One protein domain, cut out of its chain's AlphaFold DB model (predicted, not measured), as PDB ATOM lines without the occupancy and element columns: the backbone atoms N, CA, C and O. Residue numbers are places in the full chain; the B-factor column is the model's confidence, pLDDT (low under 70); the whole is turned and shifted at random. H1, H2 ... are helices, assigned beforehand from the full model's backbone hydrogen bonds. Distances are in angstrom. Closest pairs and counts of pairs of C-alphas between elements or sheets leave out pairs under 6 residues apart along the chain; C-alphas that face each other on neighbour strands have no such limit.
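AT A GLANCE: This is residues 35 to 52 and 93 to 210 of the 264 residues of an uncharacterized protein of hydrothermal vent metagenome (UniProt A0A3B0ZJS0). The domain is a loose rod of helices: the long helices H2 and H3 lie side by side as a hairpin, and H4 folds back slantwise over H3, spreading away from H2 after meeting it near the starts of H2 and H4. H1 lies alongside part of H4, and the short H5 turns off after the end of H4 and packs on residues 134 to 142 of H3. The printed part has 136 residues with five named helices, H1 to H5 in order along the chain, and no named strand; its class is all helix. The whole is loose, with a radius of gyration of the C-alphas of 17.8 A, and spans 59 by 28 by 22 A.

HOW THE PARTS SIT: The longest helix, H3, residues 133 to 163, touches H2, residues 98 to 127, at a shallow tilt of 13 degrees, opposite ways; their closest C-alphas, those of Ile 103 and Ile 155, are 5.4 A apart. H3 also touches H4, residues 171 to 194, opposite ways at 35.4 degrees, only just a steep tilt; the closest C-alphas, Ala 158 and Pro 172, are 4.3 A apart. H2 and H3 form a helical hairpin, as do H3 and H4, and the three helices are an up-and-down bundle, each running against the one before it. H2 with residues 98 to 106 alone touches H4 with residues 171 to 176 alone, the same way at a shallow tilt of 34 degrees, only just short of steep; the closest C-alphas, Ala 102 and Ile 173, are 4.6 A apart. H5, residues 196 to 207, touches H3 at residues 134 to 142 alone, opposite ways at 37 degrees, only just steep; C-alphas 138 and 201 are the closest, at 4.8 A. H1, residues 35 to 50, touches H4 at residues 174 to 181 alone, opposite ways at a shallow tilt of 6 degrees; C-alphas 39 and 177 are the closest, at 6.8 A. H1 is apart from H2, H3 and H5. Every O i to N i+4 pair is within hydrogen-bond range in H2, H4 and H5, against 11 of 12 in H1 and 26 of 27 in H3.

IN THESE COORDINATES: H3 is 45.1 A long from first to last C-alpha, H2 42.9 A, H4 34.1 A, H1 22.4 A and H5 16.8 A. C-alpha 35, where H1 begins, is at (-43.177, 38.666, 40.841), and C-alpha 207, where H5 ends, is at (-15.498, 31.576, 61.156).

THE WHOLE: The two C-alphas farthest apart, those of Gly 51 and Asn 210, are 61.9 A apart. Residues 53 to 92 are not printed, and C-alphas 52 and 93 are 19.0 A apart across this cut. Of the links printed whole, H2 to H3 and H4 to H5 are tight and H3 to H4 is short. The pLDDT is under 70 at residues 35 to 52, 129 and 207 to 210.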
ATOM      1  N   ALA A  35     -42.809  37.734  39.777       47.94
ATOM      2  CA  ALA A  35     -43.177  38.666  40.841       47.94
ATOM      3  C   ALA A  35     -44.076  39.784  40.284       47.94
ATOM      4  O   ALA A  35     -45.104  40.096  40.865       47.94
ATOM      5  N   SER A  36     -43.783  40.292  39.082       45.75
ATOM      6  CA  SER A  36     -44.616  41.302  38.418       45.75
ATOM      7  C   SER A  36     -45.909  40.738  37.806       45.75
ATOM      8  O   SER A  36     -46.957  41.381  37.863       45.75
ATOM      9  N   ALA A  37     -45.872  39.542  37.207       37.56
ATOM     10  CA  ALA A  37     -47.024  38.972  36.500       37.56
ATOM     11  C   ALA A  37     -48.058  38.298  37.420       37.56
ATOM     12  O   ALA A  37     -49.256  38.331  37.125       37.56
ATOM     13  N   ASP A  38     -47.626  37.661  38.509       49.53
ATOM     14  CA  ASP A  38     -48.520  36.979  39.450       49.53
ATOM     15  C   ASP A  38     -49.180  37.971  40.416       49.53
ATOM     16  O   ASP A  38     -50.362  37.825  40.733       49.53
ATOM     17  N   ASP A  39     -48.489  39.062  40.756       53.66
ATOM     18  CA  ASP A  39     -49.089  40.201  41.450       53.66
ATOM     19  C   ASP A  39     -50.138  40.900  40.575       53.66
ATOM     20  O   ASP A  39     -51.232  41.217  41.048       53.66
ATOM     21  N   LEU A  40     -49.892  41.036  39.266       50.53
ATOM     22  CA  LEU A  40     -50.887  41.564  38.329       50.53
ATOM     23  C   LEU A  40     -52.093  40.626  38.173       50.53
ATOM     24  O   LEU A  40     -53.240  41.081  38.157       50.53
ATOM     25  N   ARG A  41     -51.872  39.304  38.108       54.50
ATOM     26  CA  ARG A  41     -52.969  38.321  38.088       54.50
ATOM     27  C   ARG A  41     -53.764  38.337  39.381       54.50
ATOM     28  O   ARG A  41     -54.988  38.258  39.329       54.50
ATOM     29  N   THR A  42     -53.099  38.463  40.517       57.56
ATOM     30  CA  THR A  42     -53.729  38.577  41.830       57.56
ATOM     31  C   THR A  42     -54.587  39.828  41.917       57.56
ATOM     32  O   THR A  42     -55.752  39.735  42.296       57.56
ATOM     33  N   LEU A  43     -54.072  40.973  41.467       55.09
ATOM     34  CA  LEU A  43     -54.846  42.207  41.347       55.09
ATOM     35  C   LEU A  43     -56.037  42.032  40.395       55.09
ATOM     36  O   LEU A  43     -57.146  42.436  40.730       55.09
ATOM     37  N   SER A  44     -55.857  41.366  39.252       52.44
ATOM     38  CA  SER A  44     -56.946  41.116  38.297       52.44
ATOM     39  C   SER A  44     -58.020  40.167  38.844       52.44
ATOM     40  O   SER A  44     -59.209  40.395  38.633       52.44
ATOM     41  N   LYS A  45     -57.623  39.139  39.609       63.00
ATOM     42  CA  LYS A  45     -58.537  38.236  40.317       63.00
ATOM     43  C   LYS A  45     -59.265  38.965  41.428       63.00
ATOM     44  O   LYS A  45     -60.461  38.782  41.558       63.00
ATOM     45  N   LEU A  46     -58.582  39.828  42.174       60.16
ATOM     46  CA  LEU A  46     -59.188  40.648  43.216       60.16
ATOM     47  C   LEU A  46     -60.224  41.614  42.626       60.16
ATOM     48  O   LEU A  46     -61.326  41.733  43.152       60.16
ATOM     49  N   VAL A  47     -59.912  42.242  41.488       58.56
ATOM     50  CA  VAL A  47     -60.870  43.042  40.711       58.56
ATOM     51  C   VAL A  47     -62.045  42.178  40.237       58.56
ATOM     52  O   VAL A  47     -63.192  42.594  40.368       58.56
ATOM     53  N   GLY A  48     -61.792  40.963  39.745       55.78
ATOM     54  CA  GLY A  48     -62.829  40.015  39.324       55.78
ATOM     55  C   GLY A  48     -63.730  39.528  40.466       55.78
ATOM     56  O   GLY A  48     -64.950  39.550  40.331       55.78
ATOM     57  N   ASP A  49     -63.156  39.161  41.612       60.62
ATOM     58  CA  ASP A  49     -63.855  38.659  42.802       60.62
ATOM     59  C   ASP A  49     -64.693  39.741  43.495       60.62
ATOM     60  O   ASP A  49     -65.672  39.433  44.186       60.62
ATOM     61  N   LEU A  50     -64.338  41.013  43.286       57.06
ATOM     62  CA  LEU A  50     -65.152  42.156  43.689       57.06
ATOM     63  C   LEU A  50     -66.377  42.364  42.788       57.06
ATOM     64  O   LEU A  50     -67.324  42.987  43.265       57.06
ATOM     65  N   GLY A  51     -66.394  41.799  41.572       51.12
ATOM     66  CA  GLY A  51     -67.443  41.967  40.554       51.12
ATOM     67  C   GLY A  51     -66.997  42.715  39.284       51.12
ATOM     68  O   GLY A  51     -67.842  43.178  38.517       51.12
ATOM     69  N   GLY A  52     -65.686  42.843  39.046       53.28
ATOM     70  CA  GLY A  52     -65.092  43.578  37.924       53.28
ATOM     71  C   GLY A  52     -64.953  45.086  38.182       53.28
ATOM     72  O   GLY A  52     -65.285  45.591  39.254       53.28
ATOM     73  N   ILE A  93     -60.771  41.335  55.621       84.81
ATOM     74  CA  ILE A  93     -59.335  41.148  55.861       84.81
ATOM     75  C   ILE A  93     -58.755  40.100  54.906       84.81
ATOM     76  O   ILE A  93     -57.711  40.341  54.307       84.81
ATOM     77  N   THR A  94     -59.434  38.965  54.719       79.06
ATOM     78  CA  THR A  94     -58.972  37.897  53.818       79.06
ATOM     79  C   THR A  94     -58.990  38.317  52.355       79.06
ATOM     80  O   THR A  94     -58.173  37.838  51.583       79.06
ATOM     81  N   MET A  95     -59.881  39.235  51.970       75.38
ATOM     82  CA  MET A  95     -59.859  39.841  50.634       75.38
ATOM     83  C   MET A  95     -58.830  40.967  50.498       75.38
ATOM     84  O   MET A  95     -58.803  41.642  49.478       75.38
ATOM     85  N   GLY A  96     -58.014  41.227  51.521       75.06
ATOM     86  CA  GLY A  96     -56.994  42.267  51.459       75.06
ATOM     87  C   GLY A  96     -57.554  43.693  51.388       75.06
ATOM     88  O   GLY A  96     -56.830  44.622  51.041       75.06
ATOM     89  N   LEU A  97     -58.833  43.893  51.722       83.31
ATOM     90  CA  LEU A  97     -59.477  45.199  51.632       83.31
ATOM     91  C   LEU A  97     -59.197  46.046  52.878       83.31
ATOM     92  O   LEU A  97     -59.306  45.597  54.023       83.31
ATOM     93  N   GLY A  98     -58.884  47.319  52.645       85.06
ATOM     94  CA  GLY A  98     -58.494  48.272  53.675       85.06
ATOM     95  C   GLY A  98     -57.128  47.964  54.295       85.06
ATOM     96  O   GLY A  98     -56.470  46.973  53.983       85.06
ATOM     97  N   LYS A  99     -56.691  48.824  55.222       87.12
ATOM     98  CA  LYS A  99     -55.368  48.724  55.866       87.12
ATOM     99  C   LYS A  99     -55.121  47.367  56.525       87.12
ATOM    100  O   LYS A  99     -54.066  46.778  56.339       87.12
ATOM    101  N   ALA A 100     -56.087  46.870  57.299       86.88
ATOM    102  CA  ALA A 100     -55.932  45.608  58.019       86.88
ATOM    103  C   ALA A 100     -55.805  44.409  57.064       86.88
ATOM    104  O   ALA A 100     -54.964  43.543  57.299       86.88
ATOM    105  N   GLY A 101     -56.590  44.387  55.979       83.75
ATOM    106  CA  GLY A 101     -56.486  43.362  54.944       83.75
ATOM    107  C   GLY A 101     -55.151  43.418  54.208       83.75
ATOM    108  O   GLY A 101     -54.475  42.401  54.099       83.75
ATOM    109  N   ALA A 102     -54.720  44.607  53.785       84.38
ATOM    110  CA  ALA A 102     -53.445  44.783  53.092       84.38
ATOM    111  C   ALA A 102     -52.237  44.387  53.960       84.38
ATOM    112  O   ALA A 102     -51.350  43.676  53.500       84.38
ATOM    113  N   ILE A 103     -52.226  44.766  55.244       86.62
ATOM    114  CA  ILE A 103     -51.173  44.351  56.187       86.62
ATOM    115  C   ILE A 103     -51.187  42.835  56.394       86.62
ATOM    116  O   ILE A 103     -50.127  42.214  56.471       86.62
ATOM    117  N   HIS A 104     -52.370  42.227  56.501       85.06
ATOM    118  CA  HIS A 104     -52.485  40.777  56.621       85.06
ATOM    119  C   HIS A 104     -51.925  40.069  55.383       85.06
ATOM    120  O   HIS A 104     -51.144  39.127  55.533       85.06
ATOM    121  N   ALA A 105     -52.260  40.559  54.187       79.88
ATOM    122  CA  ALA A 105     -51.743  40.049  52.921       79.88
ATOM    123  C   ALA A 105     -50.215  40.192  52.823       79.88
ATOM    124  O   ALA A 105     -49.537  39.224  52.502       79.88
ATOM    125  N   ALA A 106     -49.655  41.344  53.207       81.06
ATOM    126  CA  ALA A 106     -48.206  41.554  53.231       81.06
ATOM    127  C   ALA A 106     -47.492  40.567  54.173       81.06
ATOM    128  O   ALA A 106     -46.516  39.931  53.788       81.06
ATOM    129  N   LYS A 107     -47.997  40.387  55.403       81.38
ATOM    130  CA  LYS A 107     -47.396  39.467  56.388       81.38
ATOM    131  C   LYS A 107     -47.435  38.014  55.930       81.38
ATOM    132  O   LYS A 107     -46.448  37.297  56.045       81.38
ATOM    133  N   SER A 108     -48.589  37.572  55.444       78.06
ATOM    134  CA  SER A 108     -48.778  36.200  54.968       78.06
ATOM    135  C   SER A 108     -47.985  35.921  53.689       78.06
ATOM    136  O   SER A 108     -47.369  34.862  53.598       78.06
ATOM    137  N   GLY A 109     -47.916  36.883  52.763       75.62
ATOM    138  CA  GLY A 109     -47.055  36.824  51.581       75.62
ATOM    139  C   GLY A 109     -45.565  36.782  51.932       75.62
ATOM    140  O   GLY A 109     -44.831  35.966  51.380       75.62
ATOM    141  N   GLY A 110     -45.122  37.580  52.910       77.38
ATOM    142  CA  GLY A 110     -43.748  37.544  53.417       77.38
ATOM    143  C   GLY A 110     -43.382  36.187  54.027       77.38
ATOM    144  O   GLY A 110     -42.367  35.600  53.660       77.38
ATOM    145  N   ILE A 111     -44.243  35.627  54.887       76.56
ATOM    146  CA  ILE A 111     -44.041  34.279  55.456       76.56
ATOM    147  C   ILE A 111     -43.970  33.229  54.343       76.56
ATOM    148  O   ILE A 111     -43.081  32.379  54.354       76.56
ATOM    149  N   LEU A 112     -44.884  33.292  53.373       76.50
ATOM    150  CA  LEU A 112     -44.882  32.372  52.242       76.50
ATOM    151  C   LEU A 112     -43.579  32.472  51.438       76.50
ATOM    152  O   LEU A 112     -43.003  31.446  51.086       76.50
ATOM    153  N   SER A 113     -43.092  33.689  51.205       76.69
ATOM    154  CA  SER A 113     -41.834  33.934  50.496       76.69
ATOM    155  C   SER A 113     -40.653  33.295  51.226       76.69
ATOM    156  O   SER A 113     -39.877  32.579  50.604       76.69
ATOM    157  N   VAL A 114     -40.561  33.453  52.552       78.50
ATOM    158  CA  VAL A 114     -39.516  32.800  53.364       78.50
ATOM    159  C   VAL A 114     -39.591  31.279  53.272       78.50
ATOM    160  O   VAL A 114     -38.556  30.627  53.153       78.50
ATOM    161  N   VAL A 115     -40.793  30.695  53.306       72.94
ATOM    162  CA  VAL A 115     -40.965  29.238  53.198       72.94
ATOM    163  C   VAL A 115     -40.526  28.739  51.820       72.94
ATOM    164  O   VAL A 115     -39.784  27.763  51.735       72.94
ATOM    165  N   LEU A 116     -40.940  29.411  50.744       73.81
ATOM    166  CA  LEU A 116     -40.567  29.033  49.379       73.81
ATOM    167  C   LEU A 116     -39.061  29.185  49.133       73.81
ATOM    168  O   LEU A 116     -38.445  28.271  48.585       73.81
ATOM    169  N   LEU A 117     -38.462  30.292  49.585       78.19
ATOM    170  CA  LEU A 117     -37.016  30.514  49.505       78.19
ATOM    171  C   LEU A 117     -36.254  29.471  50.324       78.19
ATOM    172  O   LEU A 117     -35.291  28.903  49.827       78.19
ATOM    173  N   SER A 118     -36.730  29.137  51.527       76.38
ATOM    174  CA  SER A 118     -36.143  28.076  52.354       76.38
ATOM    175  C   SER A 118     -36.065  26.743  51.621       76.38
ATOM    176  O   SER A 118     -34.996  26.144  51.534       76.38
ATOM    177  N   VAL A 119     -37.182  26.301  51.039       77.06
ATOM    178  CA  VAL A 119     -37.229  25.050  50.267       77.06
ATOM    179  C   VAL A 119     -36.291  25.118  49.060       77.06
ATOM    180  O   VAL A 119     -35.555  24.167  48.803       77.06
ATOM    181  N   TYR A 120     -36.275  26.249  48.352       75.75
ATOM    182  CA  TYR A 120     -35.395  26.464  47.206       75.75
ATOM    183  C   TYR A 120     -33.907  26.392  47.579       75.75
ATOM    184  O   TYR A 120     -33.157  25.671  46.925       75.75
ATOM    185  N   ARG A 121     -33.470  27.085  48.638       80.56
ATOM    186  CA  ARG A 121     -32.059  27.103  49.066       80.56
ATOM    187  C   ARG A 121     -31.586  25.744  49.555       80.56
ATOM    188  O   ARG A 121     -30.467  25.347  49.253       80.56
ATOM    189  N   VAL A 122     -32.439  25.021  50.279       76.88
ATOM    190  CA  VAL A 122     -32.129  23.655  50.710       76.88
ATOM    191  C   VAL A 122     -31.953  22.750  49.491       76.88
ATOM    192  O   VAL A 122     -30.954  22.040  49.409       76.88
ATOM    193  N   ALA A 123     -32.860  22.818  48.509       73.75
ATOM    194  CA  ALA A 123     -32.706  22.074  47.261       73.75
ATOM    195  C   ALA A 123     -31.408  22.457  46.518       73.75
ATOM    196  O   ALA A 123     -30.664  21.571  46.107       73.75
ATOM    197  N   ASP A 124     -31.090  23.752  46.413       75.88
ATOM    198  CA  ASP A 124     -29.867  24.242  45.756       75.88
ATOM    199  C   ASP A 124     -28.588  23.725  46.436       75.88
ATOM    200  O   ASP A 124     -27.642  23.339  45.752       75.88
ATOM    201  N   TYR A 125     -28.574  23.650  47.770       77.88
ATOM    202  CA  TYR A 125     -27.438  23.157  48.554       77.88
ATOM    203  C   TYR A 125     -27.145  21.664  48.347       77.88
ATOM    204  O   TYR A 125     -25.978  21.266  48.308       77.88
ATOM    205  N   PHE A 126     -28.190  20.839  48.224       73.81
ATOM    206  CA  PHE A 126     -28.043  19.399  47.983       73.81
ATOM    207  C   PHE A 126     -27.723  19.073  46.522       73.81
ATOM    208  O   PHE A 126     -27.062  18.074  46.254       73.81
ATOM    209  N   LEU A 127     -28.190  19.896  45.581       70.88
ATOM    210  CA  LEU A 127     -28.022  19.660  44.145       70.88
ATOM    211  C   LEU A 127     -26.748  20.293  43.566       70.88
ATOM    212  O   LEU A 127     -26.393  19.991  42.429       70.88
ATOM    213  N   THR A 128     -26.059  21.153  44.321       72.75
ATOM    214  CA  THR A 128     -24.825  21.827  43.894       72.75
ATOM    215  C   THR A 128     -23.607  21.239  44.608       72.75
ATOM    216  O   THR A 128     -23.484  21.351  45.828       72.75
ATOM    217  N   ASP A 129     -22.662  20.683  43.842       66.06
ATOM    218  CA  ASP A 129     -21.464  20.023  44.395       66.06
ATOM    219  C   ASP A 129     -20.578  20.971  45.210       66.06
ATOM    220  O   ASP A 129     -20.099  20.616  46.282       66.06
ATOM    221  N   ASN A 130     -20.422  22.211  44.743       70.94
ATOM    222  CA  ASN A 130     -19.553  23.206  45.378       70.94
ATOM    223  C   ASN A 130     -20.267  24.061  46.440       70.94
ATOM    224  O   ASN A 130     -19.721  25.079  46.862       70.94
ATOM    225  N   ALA A 131     -21.487  23.703  46.861       73.50
ATOM    226  CA  ALA A 131     -22.224  24.511  47.831       73.50
ATOM    227  C   ALA A 131     -21.735  24.280  49.268       73.50
ATOM    228  O   ALA A 131     -21.759  23.150  49.776       73.50
ATOM    229  N   THR A 132     -21.342  25.362  49.944       78.44
ATOM    230  CA  THR A 132     -20.906  25.336  51.349       78.44
ATOM    231  C   THR A 132     -22.087  25.513  52.304       78.44
ATOM    232  O   THR A 132     -23.129  26.073  51.952       78.44
ATOM    233  N   LEU A 133     -21.959  25.023  53.541       75.88
ATOM    234  CA  LEU A 133     -23.000  25.227  54.558       75.88
ATOM    235  C   LEU A 133     -23.171  26.723  54.869       75.88
ATOM    236  O   LEU A 133     -24.288  27.197  55.067       75.88
ATOM    237  N   SER A 134     -22.071  27.472  54.847       76.81
ATOM    238  CA  SER A 134     -22.063  28.928  54.975       76.81
ATOM    239  C   SER A 134     -22.831  29.599  53.841       76.81
ATOM    240  O   SER A 134     -23.543  30.566  54.095       76.81
ATOM    241  N   GLN A 135     -22.769  29.061  52.617       82.12
ATOM    242  CA  GLN A 135     -23.581  29.527  51.494       82.12
ATOM    243  C   GLN A 135     -25.072  29.307  51.754       82.12
ATOM    244  O   GLN A 135     -25.862  30.225  51.546       82.12
ATOM    245  N   LEU A 136     -25.470  28.139  52.265       81.69
ATOM    246  CA  LEU A 136     -26.865  27.869  52.630       81.69
ATOM    247  C   LEU A 136     -27.349  28.812  53.743       81.69
ATOM    248  O   LEU A 136     -28.368  29.479  53.586       81.69
ATOM    249  N   ILE A 137     -26.614  28.896  54.852       81.69
ATOM    250  CA  ILE A 137     -27.006  29.704  56.014       81.69
ATOM    251  C   ILE A 137     -26.966  31.198  55.678       81.69
ATOM    252  O   ILE A 137     -27.905  31.923  55.999       81.69
ATOM    253  N   GLY A 138     -25.914  31.666  55.005       79.06
ATOM    254  CA  GLY A 138     -25.749  33.065  54.618       79.06
ATOM    255  C   GLY A 138     -26.787  33.515  53.593       79.06
ATOM    256  O   GLY A 138     -27.388  34.582  53.750       79.06
ATOM    257  N   SER A 139     -27.079  32.687  52.585       86.06
ATOM    258  CA  SER A 139     -28.146  32.985  51.623       86.06
ATOM    259  C   SER A 139     -29.526  32.987  52.281       86.06
ATOM    260  O   SER A 139     -30.287  33.926  52.071       86.06
ATOM    261  N   LEU A 140     -29.831  32.030  53.164       84.38
ATOM    262  CA  LEU A 140     -31.097  32.021  53.904       84.38
ATOM    263  C   LEU A 140     -31.255  33.214  54.842       84.38
ATOM    264  O   LEU A 140     -32.319  33.829  54.886       84.38
ATOM    265  N   ALA A 141     -30.203  33.559  55.584       80.94
ATOM    266  CA  ALA A 141     -30.221  34.698  56.489       80.94
ATOM    267  C   ALA A 141     -30.479  36.001  55.722       80.94
ATOM    268  O   ALA A 141     -31.349  36.788  56.100       80.94
ATOM    269  N   THR A 142     -29.766  36.209  54.613       84.81
ATOM    270  CA  THR A 142     -29.954  37.404  53.782       84.81
ATOM    271  C   THR A 142     -31.311  37.432  53.084       84.81
ATOM    272  O   THR A 142     -31.938  38.491  53.050       84.81
ATOM    273  N   ASP A 143     -31.827  36.295  52.620       83.75
ATOM    274  CA  ASP A 143     -33.176  36.185  52.058       83.75
ATOM    275  C   ASP A 143     -34.255  36.577  53.082       83.75
ATOM    276  O   ASP A 143     -35.136  37.383  52.776       83.75
ATOM    277  N   ILE A 144     -34.169  36.077  54.322       85.38
ATOM    278  CA  ILE A 144     -35.112  36.421  55.400       85.38
ATOM    279  C   ILE A 144     -35.072  37.923  55.700       85.38
ATOM    280  O   ILE A 144     -36.125  38.549  55.844       85.38
ATOM    281  N   VAL A 145     -33.876  38.516  55.769       84.81
ATOM    282  CA  VAL A 145     -33.711  39.957  56.010       84.81
ATOM    283  C   VAL A 145     -34.320  40.772  54.870       84.81
ATOM    284  O   VAL A 145     -35.102  41.688  55.132       84.81
ATOM    285  N   LYS A 146     -34.035  40.421  53.611       84.62
ATOM    286  CA  LYS A 146     -34.584  41.116  52.437       84.62
ATOM    287  C   LYS A 146     -36.110  41.050  52.411       84.62
ATOM    288  O   LYS A 146     -36.766  42.080  52.255       84.62
ATOM    289  N   VAL A 147     -36.684  39.867  52.647       84.81
ATOM    290  CA  VAL A 147     -38.142  39.688  52.737       84.81
ATOM    291  C   VAL A 147     -38.727  40.484  53.903       84.81
ATOM    292  O   VAL A 147     -39.786  41.098  53.758       84.81
ATOM    293  N   GLY A 148     -38.045  40.523  55.049       80.94
ATOM    294  CA  GLY A 148     -38.448  41.314  56.210       80.94
ATOM    295  C   GLY A 148     -38.525  42.810  55.904       80.94
ATOM    296  O   GLY A 148     -39.544  43.443  56.191       80.94
ATOM    297  N   ILE A 149     -37.493  43.360  55.256       84.44
ATOM    298  CA  ILE A 149     -37.442  44.765  54.829       84.44
ATOM    299  C   ILE A 149     -38.549  45.058  53.811       84.44
ATOM    300  O   ILE A 149     -39.321  45.997  54.007       84.44
ATOM    301  N   ALA A 150     -38.690  44.231  52.770       83.81
ATOM    302  CA  ALA A 150     -39.724  44.404  51.749       83.81
ATOM    303  C   ALA A 150     -41.143  44.345  52.346       83.81
ATOM    304  O   ALA A 150     -41.994  45.186  52.041       83.81
ATOM    305  N   THR A 151     -41.393  43.406  53.263       82.81
ATOM    306  CA  THR A 151     -42.675  43.281  53.974       82.81
ATOM    307  C   THR A 151     -42.941  44.504  54.854       82.81
ATOM    308  O   THR A 151     -44.050  45.043  54.849       82.81
ATOM    309  N   GLY A 152     -41.930  44.976  55.587       83.75
ATOM    310  CA  GLY A 152     -42.017  46.176  56.419       83.75
ATOM    311  C   GLY A 152     -42.335  47.431  55.604       83.75
ATOM    312  O   GLY A 152     -43.283  48.150  55.932       83.75
ATOM    313  N   ALA A 153     -41.613  47.648  54.502       86.69
ATOM    314  CA  ALA A 153     -41.847  48.754  53.573       86.69
ATOM    315  C   ALA A 153     -43.268  48.714  52.986       86.69
ATOM    316  O   ALA A 153     -43.975  49.723  52.973       86.69
ATOM    317  N   SER A 154     -43.737  47.527  52.599       82.81
ATOM    318  CA  SER A 154     -45.094  47.324  52.081       82.81
ATOM    319  C   SER A 154     -46.179  47.664  53.114       82.81
ATOM    320  O   SER A 154     -47.179  48.311  52.799       82.81
ATOM    321  N   ILE A 155     -45.985  47.276  54.378       84.88
ATOM    322  CA  ILE A 155     -46.899  47.601  55.488       84.88
ATOM    323  C   ILE A 155     -46.928  49.112  55.765       84.88
ATOM    324  O   ILE A 155     -47.999  49.679  56.033       84.88
ATOM    325  N   ALA A 156     -45.768  49.770  55.701       87.75
ATOM    326  CA  ALA A 156     -45.671  51.220  55.831       87.75
ATOM    327  C   ALA A 156     -46.434  51.919  54.697       87.75
ATOM    328  O   ALA A 156     -47.258  52.796  54.966       87.75
ATOM    329  N   ALA A 157     -46.273  51.451  53.458       86.56
ATOM    330  CA  ALA A 157     -47.003  51.954  52.296       86.56
ATOM    331  C   ALA A 157     -48.525  51.818  52.461       86.56
ATOM    332  O   ALA A 157     -49.258  52.794  52.300       86.56
ATOM    333  N   ALA A 158     -49.007  50.646  52.892       84.56
ATOM    334  CA  ALA A 158     -50.426  50.416  53.182       84.56
ATOM    335  C   ALA A 158     -50.991  51.418  54.204       84.56
ATOM    336  O   ALA A 158     -52.153  51.823  54.132       84.56
ATOM    337  N   SER A 159     -50.167  51.798  55.184       85.19
ATOM    338  CA  SER A 159     -50.530  52.753  56.229       85.19
ATOM    339  C   SER A 159     -50.543  54.191  55.711       85.19
ATOM    340  O   SER A 159     -51.459  54.939  56.057       85.19
ATOM    341  N   ALA A 160     -49.580  54.554  54.862       86.75
ATOM    342  CA  ALA A 160     -49.476  55.875  54.251       86.75
ATOM    343  C   ALA A 160     -50.674  56.189  53.342       86.75
ATOM    344  O   ALA A 160     -51.224  57.282  53.431       86.75
ATOM    345  N   VAL A 161     -51.160  55.217  52.558       82.75
ATOM    346  CA  VAL A 161     -52.344  55.394  51.689       82.75
ATOM    347  C   VAL A 161     -53.567  55.896  52.461       82.75
ATOM    348  O   VAL A 161     -54.282  56.775  51.981       82.75
ATOM    349  N   ILE A 162     -53.802  55.380  53.671       77.69
ATOM    350  CA  ILE A 162     -54.913  55.845  54.514       77.69
ATOM    351  C   ILE A 162     -54.653  57.259  55.049       77.69
ATOM    352  O   ILE A 162     -55.584  58.055  55.129       77.69
ATOM    353  N   GLY A 163     -53.401  57.578  55.389       77.19
ATOM    354  CA  GLY A 163     -53.000  58.918  55.829       77.19
ATOM    355  C   GLY A 163     -53.205  59.994  54.759       77.19
ATOM    356  O   GLY A 163     -53.508  61.131  55.096       77.19
ATOM    357  N   LEU A 164     -53.128  59.622  53.477       80.19
ATOM    358  CA  LEU A 164     -53.368  60.508  52.331       80.19
ATOM    359  C   LEU A 164     -54.859  60.712  52.000       80.19
ATOM    360  O   LEU A 164     -55.187  61.333  50.993       80.19
ATOM    361  N   GLY A 165     -55.782  60.177  52.806       70.62
ATOM    362  CA  GLY A 165     -57.223  60.357  52.598       70.62
ATOM    363  C   GLY A 165     -57.806  59.548  51.432       70.62
ATOM    364  O   GLY A 165     -58.951  59.775  51.042       70.62
ATOM    365  N   ILE A 166     -57.063  58.580  50.883       72.81
ATOM    366  CA  ILE A 166     -57.566  57.696  49.826       72.81
ATOM    367  C   ILE A 166     -58.637  56.777  50.424       72.81
ATOM    368  O   ILE A 166     -58.363  55.907  51.250       72.81
ATOM    369  N   THR A 167     -59.884  56.962  49.986       73.56
ATOM    370  CA  THR A 167     -61.048  56.225  50.505       73.56
ATOM    371  C   THR A 167     -61.326  54.918  49.762       73.56
ATOM    372  O   THR A 167     -62.207  54.161  50.164       73.56
ATOM    373  N   ILE A 168     -60.583  54.607  48.696       80.75
ATOM    374  CA  ILE A 168     -60.745  53.362  47.936       80.75
ATOM    375  C   ILE A 168     -60.230  52.189  48.775       80.75
ATOM    376  O   ILE A 168     -59.070  52.160  49.185       80.75
ATOM    377  N   ALA A 169     -61.072  51.179  48.994       80.31
ATOM    378  CA  ALA A 169     -60.748  50.045  49.861       80.31
ATOM    379  C   ALA A 169     -59.590  49.180  49.332       80.31
ATOM    380  O   ALA A 169     -58.899  48.540  50.119       80.31
ATOM    381  N   VAL A 170     -59.367  49.179  48.016       79.44
ATOM    382  CA  VAL A 170     -58.284  48.441  47.340       79.44
ATOM    383  C   VAL A 170     -56.962  49.234  47.332       79.44
ATOM    384  O   VAL A 170     -55.904  48.678  47.062       79.44
ATOM    385  N   GLY A 171     -56.974  50.525  47.682       81.62
ATOM    386  CA  GLY A 171     -55.767  51.364  47.668       81.62
ATOM    387  C   GLY A 171     -54.600  50.785  48.485       81.62
ATOM    388  O   GLY A 171     -53.500  50.653  47.949       81.62
ATOM    389  N   PRO A 172     -54.814  50.373  49.750       84.62
ATOM    390  CA  PRO A 172     -53.740  49.834  50.581       84.62
ATOM    391  C   PRO A 172     -53.077  48.567  50.023       84.62
ATOM    392  O   PRO A 172     -51.866  48.434  50.160       84.62
ATOM    393  N   ILE A 173     -53.822  47.651  49.387       80.88
ATOM    394  CA  ILE A 173     -53.226  46.422  48.832       80.88
ATOM    395  C   ILE A 173     -52.427  46.707  47.557       80.88
ATOM    396  O   ILE A 173     -51.362  46.130  47.368       80.88
ATOM    397  N   ILE A 174     -52.875  47.655  46.728       80.19
ATOM    398  CA  ILE A 174     -52.104  48.110  45.561       80.19
ATOM    399  C   ILE A 174     -50.767  48.707  46.012       80.19
ATOM    400  O   ILE A 174     -49.733  48.404  45.426       80.19
ATOM    401  N   ALA A 175     -50.769  49.503  47.084       82.38
ATOM    402  CA  ALA A 175     -49.542  50.069  47.632       82.38
ATOM    403  C   ALA A 175     -48.599  49.010  48.218       82.38
ATOM    404  O   ALA A 175     -47.394  49.116  48.018       82.38
ATOM    405  N   VAL A 176     -49.132  47.982  48.893       79.81
ATOM    406  CA  VAL A 176     -48.341  46.820  49.345       79.81
ATOM    407  C   VAL A 176     -47.624  46.170  48.171       79.81
ATOM    408  O   VAL A 176     -46.419  45.972  48.243       79.81
ATOM    409  N   VAL A 177     -48.349  45.875  47.092       78.44
ATOM    410  CA  VAL A 177     -47.792  45.216  45.904       78.44
ATOM    411  C   VAL A 177     -46.735  46.096  45.240       78.44
ATOM    412  O   VAL A 177     -45.598  45.674  45.061       78.44
ATOM    413  N   ALA A 178     -47.076  47.350  44.939       81.12
ATOM    414  CA  ALA A 178     -46.169  48.266  44.256       81.12
ATOM    415  C   ALA A 178     -44.877  48.496  45.054       81.12
ATOM    416  O   ALA A 178     -43.781  48.358  44.515       81.12
ATOM    417  N   VAL A 179     -44.988  48.806  46.350       85.38
ATOM    418  CA  VAL A 179     -43.812  49.059  47.192       85.38
ATOM    419  C   VAL A 179     -43.045  47.774  47.480       85.38
ATOM    420  O   VAL A 179     -41.819  47.813  47.494       85.38
ATOM    421  N   GLY A 180     -43.718  46.637  47.655       78.50
ATOM    422  CA  GLY A 180     -43.074  45.337  47.836       78.50
ATOM    423  C   GLY A 180     -42.199  44.948  46.648       78.50
ATOM    424  O   GLY A 180     -41.029  44.612  46.842       78.50
ATOM    425  N   VAL A 181     -42.723  45.076  45.424       79.56
ATOM    426  CA  VAL A 181     -41.972  44.824  44.184       79.56
ATOM    427  C   VAL A 181     -40.800  45.792  44.054       79.56
ATOM    428  O   VAL A 181     -39.664  45.350  43.901       79.56
ATOM    429  N   LEU A 182     -41.045  47.100  44.190       81.00
ATOM    430  CA  LEU A 182     -39.991  48.113  44.072       81.00
ATOM    431  C   LEU A 182     -38.878  47.906  45.103       81.00
ATOM    432  O   LEU A 182     -37.701  47.914  44.753       81.00
ATOM    433  N   THR A 183     -39.242  47.668  46.364       80.62
ATOM    434  CA  THR A 183     -38.272  47.428  47.439       80.62
ATOM    435  C   THR A 183     -37.464  46.166  47.161       80.62
ATOM    436  O   THR A 183     -36.254  46.175  47.348       80.62
ATOM    437  N   SER A 184     -38.100  45.099  46.672       79.06
ATOM    438  CA  SER A 184     -37.406  43.844  46.355       79.06
ATOM    439  C   SER A 184     -36.432  44.003  45.186       79.06
ATOM    440  O   SER A 184     -35.323  43.482  45.259       79.06
ATOM    441  N   MET A 185     -36.803  44.762  44.147       78.50
ATOM    442  CA  MET A 185     -35.905  45.085  43.031       78.50
ATOM    443  C   MET A 185     -34.693  45.889  43.505       78.50
ATOM    444  O   MET A 185     -33.562  45.530  43.195       78.50
ATOM    445  N   VAL A 186     -34.921  46.937  44.301       79.94
ATOM    446  CA  VAL A 186     -33.843  47.777  44.843       79.94
ATOM    447  C   VAL A 186     -32.920  46.969  45.755       79.94
ATOM    448  O   VAL A 186     -31.704  47.065  45.630       79.94
ATOM    449  N   LEU A 187     -33.470  46.139  46.645       78.62
ATOM    450  CA  LEU A 187     -32.669  45.269  47.511       78.62
ATOM    451  C   LEU A 187     -31.872  44.231  46.717       78.62
ATOM    452  O   LEU A 187     -30.747  43.929  47.104       78.62
ATOM    453  N   GLY A 188     -32.439  43.693  45.636       81.56
ATOM    454  CA  GLY A 188     -31.738  42.787  44.731       81.56
ATOM    455  C   GLY A 188     -30.563  43.469  44.035       81.56
ATOM    456  O   GLY A 188     -29.464  42.931  44.031       81.56
ATOM    457  N   GLU A 189     -30.766  44.682  43.521       79.06
ATOM    458  CA  GLU A 189     -29.713  45.453  42.851       79.06
ATOM    459  C   GLU A 189     -28.587  45.846  43.816       79.06
ATOM    460  O   GLU A 189     -27.409  45.678  43.508       79.06
ATOM    461  N   ILE A 190     -28.939  46.312  45.020       80.56
ATOM    462  CA  ILE A 190     -27.967  46.636  46.072       80.56
ATOM    463  C   ILE A 190     -27.168  45.388  46.453       80.56
ATOM    464  O   ILE A 190     -25.946  45.451  46.574       80.56
ATOM    465  N   ASP A 191     -27.833  44.252  46.641       79.88
ATOM    466  CA  ASP A 191     -27.142  43.014  46.978       79.88
ATOM    467  C   ASP A 191     -26.202  42.551  45.863       79.88
ATOM    468  O   ASP A 191     -25.058  42.222  46.156       79.88
ATOM    469  N   ASN A 192     -26.637  42.611  44.602       82.81
ATOM    470  CA  ASN A 192     -25.811  42.260  43.447       82.81
ATOM    471  C   ASN A 192     -24.605  43.198  43.287       82.81
ATOM    472  O   ASN A 192     -23.519  42.751  42.928       82.81
ATOM    473  N   HIS A 193     -24.779  44.495  43.557       81.50
ATOM    474  CA  HIS A 193     -23.712  45.483  43.406       81.50
ATOM    475  C   HIS A 193     -22.682  45.419  44.541       81.50
ATOM    476  O   HIS A 193     -21.479  45.520  44.305       81.50
ATOM    477  N   TYR A 194     -23.137  45.258  45.786       81.44
ATOM    478  CA  TYR A 194     -22.261  45.259  46.963       81.44
ATOM    479  C   TYR A 194     -21.823  43.858  47.410       81.44
ATOM    480  O   TYR A 194     -20.913  43.749  48.243       81.44
ATOM    481  N   GLY A 195     -22.451  42.804  46.882       86.25
ATOM    482  CA  GLY A 195     -22.226  41.413  47.269       86.25
ATOM    483  C   GLY A 195     -22.532  41.181  48.746       86.25
ATOM    484  O   GLY A 195     -21.720  40.582  49.447       86.25
ATOM    485  N   ILE A 196     -23.635  41.727  49.280       83.44
ATOM    486  CA  ILE A 196     -23.915  41.663  50.729       83.44
ATOM    487  C   ILE A 196     -24.070  40.204  51.162       83.44
ATOM    488  O   ILE A 196     -23.444  39.788  52.139       83.44
ATOM    489  N   THR A 197     -24.844  39.419  50.414       84.25
ATOM    490  CA  THR A 197     -24.964  37.975  50.617       84.25
ATOM    491  C   THR A 197     -23.599  37.286  50.553       84.25
ATOM    492  O   THR A 197     -23.268  36.542  51.475       84.25
ATOM    493  N   ASP A 198     -22.758  37.598  49.567       86.44
ATOM    494  CA  ASP A 198     -21.429  36.982  49.426       86.44
ATOM    495  C   ASP A 198     -20.482  37.331  50.580       86.44
ATOM    496  O   ASP A 198     -19.724  36.480  51.052       86.44
ATOM    497  N   ARG A 199     -20.550  38.560  51.103       83.12
ATOM    498  CA  ARG A 199     -19.778  38.986  52.281       83.12
ATOM    499  C   ARG A 199     -20.224  38.264  53.544       83.12
ATOM    500  O   ARG A 199     -19.375  37.873  54.343       83.12
ATOM    501  N   VAL A 200     -21.533  38.077  53.729       83.69
ATOM    502  CA  VAL A 200     -22.072  37.293  54.849       83.69
ATOM    503  C   VAL A 200     -21.579  35.851  54.748       83.69
ATOM    504  O   VAL A 200     -21.040  35.331  55.720       83.69
ATOM    505  N   ILE A 201     -21.680  35.233  53.570       83.12
ATOM    506  CA  ILE A 201     -21.201  33.865  53.325       83.12
ATOM    507  C   ILE A 201     -19.702  33.752  53.617       83.12
ATOM    508  O   ILE A 201     -19.301  32.889  54.394       83.12
ATOM    509  N   SER A 202     -18.895  34.673  53.084       80.81
ATOM    510  CA  SER A 202     -17.443  34.711  53.303       80.81
ATOM    511  C   SER A 202     -17.088  34.880  54.783       80.81
ATOM    512  O   SER A 202     -16.156  34.255  55.284       80.81
ATOM    513  N   GLY A 203     -17.840  35.710  55.513       76.62
ATOM    514  CA  GLY A 203     -17.684  35.874  56.958       76.62
ATOM    515  C   GLY A 203     -17.972  34.584  57.727       76.62
ATOM    516  O   GLY A 203     -17.189  34.211  58.600       76.62
ATOM    517  N   LEU A 204     -19.050  33.874  57.373       78.75
ATOM    518  CA  LEU A 204     -19.347  32.559  57.942       78.75
ATOM    519  C   LEU A 204     -18.262  31.532  57.591       78.75
ATOM    520  O   LEU A 204     -17.837  30.801  58.478       78.75
ATOM    521  N   ASP A 205     -17.769  31.502  56.353       75.62
ATOM    522  CA  ASP A 205     -16.708  30.577  55.937       75.62
ATOM    523  C   ASP A 205     -15.400  30.806  56.706       75.62
ATOM    524  O   ASP A 205     -14.768  29.847  57.151       75.62
ATOM    525  N   ASN A 206     -15.037  32.065  56.960       70.19
ATOM    526  CA  ASN A 206     -13.861  32.416  57.759       70.19
ATOM    527  C   ASN A 206     -14.000  32.021  59.240       70.19
ATOM    528  O   ASN A 206     -13.017  31.624  59.863       70.19
ATOM    529  N   LEU A 207     -15.213  32.070  59.801       67.81
ATOM    530  CA  LEU A 207     -15.498  31.576  61.156       67.81
ATOM    531  C   LEU A 207     -15.462  30.038  61.237       67.81
ATOM    532  O   LEU A 207     -15.225  29.474  62.304       67.81
ATOM    533  N   ASN A 208     -15.685  29.359  60.110       58.38
ATOM    534  CA  ASN A 208     -15.892  27.914  60.027       58.38
ATOM    535  C   ASN A 208     -14.621  27.116  59.661       58.38
ATOM    536  O   ASN A 208     -14.688  25.898  59.457       58.38
ATOM    537  N   GLN A 209     -13.449  27.763  59.604       54.88
ATOM    538  CA  GLN A 209     -12.176  27.129  59.217       54.88
ATOM    539  C   GLN A 209     -11.697  26.021  60.184       54.88
ATOM    540  O   GLN A 209     -10.827  25.234  59.824       54.88
ATOM    541  N   ASN A 210     -12.331  25.859  61.355       52.47
ATOM    542  CA  ASN A 210     -12.070  24.759  62.298       52.47
ATOM    543  C   ASN A 210     -12.965  23.508  62.102       52.47
ATOM    544  O   ASN A 210     -12.772  22.514  62.798       52.47
TER     545      ASN A 210